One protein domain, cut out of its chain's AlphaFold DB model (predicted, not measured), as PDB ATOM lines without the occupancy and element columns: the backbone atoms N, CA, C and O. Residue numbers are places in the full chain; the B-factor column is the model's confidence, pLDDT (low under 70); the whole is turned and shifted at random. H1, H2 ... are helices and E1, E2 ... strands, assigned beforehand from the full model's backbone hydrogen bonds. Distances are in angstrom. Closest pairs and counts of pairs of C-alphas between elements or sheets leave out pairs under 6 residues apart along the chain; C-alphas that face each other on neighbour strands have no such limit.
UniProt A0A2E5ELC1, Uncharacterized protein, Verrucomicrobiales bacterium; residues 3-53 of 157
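AT A GLANCE: This is residues 3 to 53 of the 157 residues of an uncharacterized protein of Verrucomicrobiales bacterium (UniProt A0A2E5ELC1). One strongly twisted sheet of four strands makes the body, and a short helix, H1, sits at one end of it between E2 and E3. The printed part has 51 residues with E1, E2, H1, E3 and E4 in chain order; the sheet's order is E1, E2, E3, E4, antiparallel. It is mostly strand, compact with a radius of gyration of the C-alphas of 10.5 A, and spans 30 by 18 by 15 A.

IN THESE COORDINATES: Find C-alpha 7 at (146.707, 150.350, 98.531); there E1, residues 7 to 12, begins its 13.1 A. E2, residues 18 to 23, runs 16.1 A, then H1, residues 24 to 28, 6.1 A. E3, residues 36 to 40, runs 13.8 A; E4, residues 48 to 51, runs 9.2 A to C-alpha 51 at (160.826, 151.111, 102.090).

HOW THE PARTS SIT: Look within hydrogen-bond range: N 8 and O 22, 2.8 A, in hairpin E1 and E2; N 21 and O 37, 2.9 A, between E2 and E3; N 38 and O 48, 2.8 A, in hairpin E3 and E4. H1, with every O i to N i+4 pair within range, only grazes the sheet with residues 24 to 27.

THE WHOLE: The farthest C-alphas, Gln 15 and Gly 29, are 31.6 A apart. The printed part has no cut, no link is long, and no printed residue is under 70 in pLDDT.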
ATOM      1  N   GLU A   3     142.094 155.764  97.696       75.38
ATOM      2  CA  GLU A   3     142.260 154.315  97.566       75.38
ATOM      3  C   GLU A   3     142.550 153.936  96.111       75.38
ATOM      4  O   GLU A   3     141.910 154.444  95.188       75.38
ATOM      5  N   HIS A   4     143.513 153.035  95.916       74.06
ATOM      6  CA  HIS A   4     143.817 152.419  94.628       74.06
ATOM      7  C   HIS A   4     144.030 150.916  94.836       74.06
ATOM      8  O   HIS A   4     145.026 150.491  95.420       74.06
ATOM      9  N   HIS A   5     143.048 150.111  94.422       80.56
ATOM     10  CA  HIS A   5     142.970 148.678  94.735       80.56
ATOM     11  C   HIS A   5     143.161 148.390  96.239       80.56
ATOM     12  O   HIS A   5     142.389 148.868  97.068       80.56
ATOM     13  N   GLU A   6     144.179 147.603  96.587       88.81
ATOM     14  CA  GLU A   6     144.528 147.210  97.955       88.81
ATOM     15  C   GLU A   6     145.501 148.190  98.631       88.81
ATOM     16  O   GLU A   6     146.015 147.900  99.708       88.81
ATOM     17  N   HIS A   7     145.755 149.358  98.034       90.62
ATOM     18  CA  HIS A   7     146.707 150.350  98.531       90.62
ATOM     19  C   HIS A   7     146.022 151.679  98.875       90.62
ATOM     20  O   HIS A   7     145.121 152.155  98.177       90.62
ATOM     21  N   ARG A   8     146.477 152.316  99.957       91.88
ATOM     22  CA  ARG A   8     146.082 153.675 100.352       91.88
ATOM     23  C   ARG A   8     147.171 154.661  99.978       91.88
ATOM     24  O   ARG A   8     148.206 154.738 100.638       91.88
ATOM     25  N   VAL A   9     146.921 155.423  98.918       92.50
ATOM     26  CA  VAL A   9     147.861 156.409  98.382       92.50
ATOM     27  C   VAL A   9     147.876 157.635  99.278       92.50
ATOM     28  O   VAL A   9     146.854 158.315  99.430       92.50
ATOM     29  N   PHE A  10     149.036 157.945  99.848       92.88
ATOM     30  CA  PHE A  10     149.219 159.094 100.736       92.88
ATOM     31  C   PHE A  10     150.061 160.208 100.108       92.88
ATOM     32  O   PHE A  10     149.917 161.360 100.515       92.88
ATOM     33  N   MET A  11     150.882 159.900  99.102       91.69
ATOM     34  CA  MET A  11     151.731 160.881  98.433       91.69
ATOM     35  C   MET A  11     151.812 160.623  96.930       91.69
ATOM     36  O   MET A  11     151.781 159.486  96.465       91.69
ATOM     37  N   THR A  12     151.944 161.698  96.162       89.94
ATOM     38  CA  THR A  12     152.218 161.666  94.725       89.94
ATOM     39  C   THR A  12     153.351 162.642  94.448       89.94
ATOM     40  O   THR A  12     153.419 163.705  95.064       89.94
ATOM     41  N   GLU A  13     154.276 162.246  93.581       86.88
ATOM     42  CA  GLU A  13     155.421 163.064  93.193       86.88
ATOM     43  C   GLU A  13     154.923 164.343  92.506       86.88
ATOM     44  O   GLU A  13     153.839 164.368  91.928       86.88
ATOM     45  N   ASN A  14     155.696 165.424  92.589       73.19
ATOM     46  CA  ASN A  14     155.280 166.758  92.157       73.19
ATOM     47  C   ASN A  14     154.910 166.857  90.659       73.19
ATOM     48  O   ASN A  14     154.126 167.722  90.280       73.19
ATOM     49  N   GLN A  15     155.453 165.998  89.795       78.62
ATOM     50  CA  GLN A  15     155.090 165.890  88.375       78.62
ATOM     51  C   GLN A  15     154.040 164.808  88.105       78.62
ATOM     52  O   GLN A  15     153.678 164.568  86.957       78.62
ATOM     53  N   GLY A  16     153.539 164.150  89.149       81.00
ATOM     54  CA  GLY A  16     152.502 163.141  89.027       81.00
ATOM     55  C   GLY A  16     152.979 161.844  88.390       81.00
ATOM     56  O   GLY A  16     152.127 161.104  87.922       81.00
ATOM     57  N   VAL A  17     154.287 161.565  88.342       86.69
ATOM     58  CA  VAL A  17     154.831 160.355  87.686       86.69
ATOM     59  C   VAL A  17     154.886 159.140  88.610       86.69
ATOM     60  O   VAL A  17     154.732 158.013  88.154       86.69
ATOM     61  N   MET A  18     155.047 159.360  89.917       90.81
ATOM     62  CA  MET A  18     155.063 158.297  90.923       90.81
ATOM     63  C   MET A  18     154.059 158.582  92.030       90.81
ATOM     64  O   MET A  18     153.789 159.739  92.366       90.81
ATOM     65  N   ARG A  19     153.554 157.521  92.649       92.62
ATOM     66  CA  ARG A  19     152.721 157.577  93.851       92.62
ATOM     67  C   ARG A  19     153.224 156.592  94.894       92.62
ATOM     68  O   ARG A  19     153.686 155.511  94.545       92.62
ATOM     69  N   TRP A  20     153.084 156.971  96.159       94.38
ATOM     70  CA  TRP A  20     153.440 156.150  97.309       94.38
ATOM     71  C   TRP A  20     152.213 155.835  98.148       94.38
ATOM     72  O   TRP A  20     151.322 156.677  98.344       94.38
ATOM     73  N   ALA A  21     152.173 154.605  98.632       95.12
ATOM     74  CA  ALA A  21     151.056 154.063  99.370       95.12
ATOM     75  C   ALA A  21     151.513 153.079 100.445       95.12
ATOM     76  O   ALA A  21     152.620 152.555 100.397       95.12
ATOM     77  N   VAL A  22     150.620 152.804 101.385       95.44
ATOM     78  CA  VAL A  22     150.707 151.648 102.286       95.44
ATOM     79  C   VAL A  22     149.655 150.630 101.864       95.44
ATOM     80  O   VAL A  22     148.635 151.008 101.267       95.44
ATOM     81  N   ARG A  23     149.854 149.343 102.161       93.38
ATOM     82  CA  ARG A  23     148.785 148.360 101.955       93.38
ATOM     83  C   ARG A  23     147.633 148.654 102.901       93.38
ATOM     84  O   ARG A  23     147.811 149.031 104.058       93.38
ATOM     85  N   ARG A  24     146.421 148.465 102.397       89.62
ATOM     86  CA  ARG A  24     145.190 148.688 103.148       89.62
ATOM     87  C   ARG A  24     145.117 147.789 104.380       89.62
ATOM     88  O   ARG A  24     144.708 148.266 105.429       89.62
ATOM     89  N   THR A  25     145.541 146.534 104.256       90.44
ATOM     90  CA  THR A  25     145.560 145.566 105.360       90.44
ATOM     91  C   THR A  25     146.456 146.002 106.508       90.44
ATOM     92  O   THR A  25     146.086 145.805 107.657       90.44
ATOM     93  N   ASP A  26     147.594 146.623 106.207       89.62
ATOM     94  CA  ASP A  26     148.574 147.018 107.223       89.62
ATOM     95  C   ASP A  26     148.069 148.260 107.970       89.62
ATOM     96  O   ASP A  26     148.142 148.346 109.193       89.62
ATOM     97  N   PHE A  27     147.418 149.169 107.237       79.50
ATOM     98  CA  PHE A  27     146.724 150.314 107.821       79.50
ATOM     99  C   PHE A  27     145.521 149.904 108.690       79.50
ATOM    100  O   PHE A  27     145.310 150.458 109.765       79.50
ATOM    101  N   GLU A  28     144.701 148.958 108.222       84.62
ATOM    102  CA  GLU A  28     143.534 148.453 108.964       84.62
ATOM    103  C   GLU A  28     143.929 147.564 110.151       84.62
ATOM    104  O   GLU A  28     143.194 147.501 111.133       84.62
ATOM    105  N   GLY A  29     145.080 146.895 110.065       80.31
ATOM    106  CA  GLY A  29     145.651 146.058 111.119       80.31
ATOM    107  C   GLY A  29     146.329 146.833 112.249       80.31
ATOM    108  O   GLY A  29     146.862 146.198 113.154       80.31
ATOM    109  N   GLU A  30     146.299 148.169 112.203       81.00
ATOM    110  CA  GLU A  30     146.962 149.063 113.160       81.00
ATOM    111  C   GLU A  30     148.477 148.817 113.274       81.00
ATOM    112  O   GLU A  30     149.056 149.022 114.343       81.00
ATOM    113  N   ASP A  31     149.135 148.398 112.185       88.25
ATOM    114  CA  ASP A  31     150.598 148.397 112.144       88.25
ATOM    115  C   ASP A  31     151.081 149.846 112.327       88.25
ATOM    116  O   ASP A  31     150.728 150.715 111.518       88.25
ATOM    117  N   PRO A  32     151.831 150.156 113.402       89.19
ATOM    118  CA  PRO A  32     152.283 151.516 113.651       89.19
ATOM    119  C   PRO A  32     153.328 151.991 112.635       89.19
ATOM    120  O   PRO A  32     153.571 153.198 112.574       89.19
ATOM    121  N   ASP A  33     153.956 151.086 111.875       93.94
ATOM    122  CA  ASP A  33     155.042 151.430 110.956       93.94
ATOM    123  C   ASP A  33     155.084 150.539 109.692       93.94
ATOM    124  O   ASP A  33     156.052 149.808 109.468       93.94
ATOM    125  N   PRO A  34     154.038 150.588 108.846       95.25
ATOM    126  CA  PRO A  34     153.881 149.678 107.717       95.25
ATOM    127  C   PRO A  34     154.878 149.963 106.589       95.25
ATOM    128  O   PRO A  34     155.322 151.098 106.397       95.25
ATOM    129  N   ALA A  35     155.145 148.956 105.758       95.56
ATOM    130  CA  ALA A  35     155.945 149.126 104.549       95.56
ATOM    131  C   ALA A  35     155.309 150.126 103.565       95.56
ATOM    132  O   ALA A  35     154.082 150.218 103.414       95.56
ATOM    133  N   VAL A  36     156.166 150.854 102.850       95.50
ATOM    134  CA  VAL A  36     155.768 151.814 101.818       95.50
ATOM    135  C   VAL A  36     156.018 151.215 100.448       95.50
ATOM    136  O   VAL A  36     157.107 150.737 100.140       95.50
ATOM    137  N   TYR A  37     155.007 151.308  99.594       94.75
ATOM    138  CA  TYR A  37     155.037 150.851  98.217       94.75
ATOM    139  C   TYR A  37     154.991 152.034  97.258       94.75
ATOM    140  O   TYR A  37     154.311 153.029  97.516       94.75
ATOM    141  N   VAL A  38     155.680 151.907  96.128       93.25
ATOM    142  CA  VAL A  38     155.711 152.882  95.042       93.25
ATOM    143  C   VAL A  38     155.168 152.268  93.753       93.25
ATOM    144  O   VAL A  38     155.374 151.091  93.460       93.25
ATOM    145  N   SER A  39     154.464 153.079  92.972       93.00
ATOM    146  CA  SER A  39     153.911 152.707  91.669       93.00
ATOM    147  C   SER A  39     154.000 153.901  90.719       93.00
ATOM    148  O   SER A  39     153.925 155.057  91.153       93.00
ATOM    149  N   SER A  40     154.192 153.623  89.429       90.44
ATOM    150  CA  SER A  40     154.045 154.636  88.383       90.44
ATOM    151  C   SER A  40     152.569 154.997  88.247       90.44
ATOM    152  O   SER A  40     151.697 154.137  88.335       90.44
ATOM    153  N   THR A  41     152.256 156.263  88.006       85.75
ATOM    154  CA  THR A  41     150.873 156.652  87.686       85.75
ATOM    155  C   THR A  41     150.431 156.176  86.300       85.75
ATOM    156  O   THR A  41     149.231 156.109  86.044       85.75
ATOM    157  N   GLU A  42     151.374 155.807  85.427       86.62
ATOM    158  CA  GLU A  42     151.100 155.221  84.110       86.62
ATOM    159  C   GLU A  42     150.905 153.696  84.166       86.62
ATOM    160  O   GLU A  42     150.167 153.146  83.348       86.62
ATOM    161  N   ASP A  43     151.531 153.013  85.133       83.38
ATOM    162  CA  ASP A  43     151.341 151.580  85.394       83.38
ATOM    163  C   ASP A  43     150.760 151.358  86.788       83.38
ATOM    164  O   ASP A  43     151.460 151.192  87.789       83.38
ATOM    165  N   GLU A  44     149.436 151.302  86.817       77.25
ATOM    166  CA  GLU A  44     148.673 151.156  88.043       77.25
ATOM    167  C   GLU A  44     148.654 149.729  88.617       77.25
ATOM    168  O   GLU A  44     148.133 149.519  89.717       77.25
ATOM    169  N   SER A  45     149.191 148.755  87.877       83.75
ATOM    170  CA  SER A  45     149.149 147.336  88.237       83.75
ATOM    171  C   SER A  45     150.371 146.880  89.031       83.75
ATOM    172  O   SER A  45     150.274 145.941  89.825       83.75
ATOM    173  N   THR A  46     151.499 147.572  88.867       90.00
ATOM    174  CA  THR A  46     152.764 147.214  89.508       90.00
ATOM    175  C   THR A  46     153.021 148.086  90.732       90.00
ATOM    176  O   THR A  46     153.124 149.311  90.637       90.00
ATOM    177  N   TRP A  47     153.179 147.429  91.880       92.56
ATOM    178  CA  TRP A  47     153.606 148.037  93.138       92.56
ATOM    179  C   TRP A  47     154.920 147.404  93.577       92.56
ATOM    180  O   TRP A  47     155.010 146.184  93.723       92.56
ATOM    181  N   LEU A  48     155.934 148.237  93.782       93.12
ATOM    182  CA  LEU A  48     157.240 147.833  94.293       93.12
ATOM    183  C   LEU A  48     157.373 148.317  95.730       93.12
ATOM    184  O   LEU A  48     156.901 149.401  96.058       93.12
ATOM    185  N   GLU A  49     158.000 147.522  96.589       94.00
ATOM    186  CA  GLU A  49     158.367 147.993  97.923       94.00
ATOM    187  C   GLU A  49     159.451 149.071  97.787       94.00
ATOM    188  O   GLU A  49     160.480 148.848  97.152       94.00
ATOM    189  N   GLU A  50     159.178 150.256  98.324       92.69
ATOM    190  CA  GLU A  50     160.090 151.405  98.344       92.69
ATOM    191  C   GLU A  50     160.885 151.453  99.644       92.69
ATOM    192  O   GLU A  50     162.067 151.774  99.623       92.69
ATOM    193  N   SER A  51     160.230 151.131 100.759       93.88
ATOM    194  CA  SER A  51     160.826 151.111 102.090       93.88
ATOM    195  C   SER A  51     160.118 150.055 102.939       93.88
ATOM    196  O   SER A  51     158.887 149.953 102.860       93.88
ATOM    197  N   PRO A  52     160.845 149.299 103.780       94.00
ATOM    198  CA  PRO A  52     160.244 148.292 104.646       94.00
ATOM    199  C   PRO A  52     159.427 148.913 105.791       94.00
ATOM    200  O   PRO A  52     158.650 148.204 106.422       94.00
ATOM    201  N   SER A  53     159.574 150.219 106.049       94.25
ATOM    202  CA  SER A  53     158.807 150.955 107.059       94.25
ATOM    203  C   SER A  53     158.455 152.383 106.621       94.25
ATOM    204  O   SER A  53     159.121 152.993 105.773       94.25
TER     205      SER A  53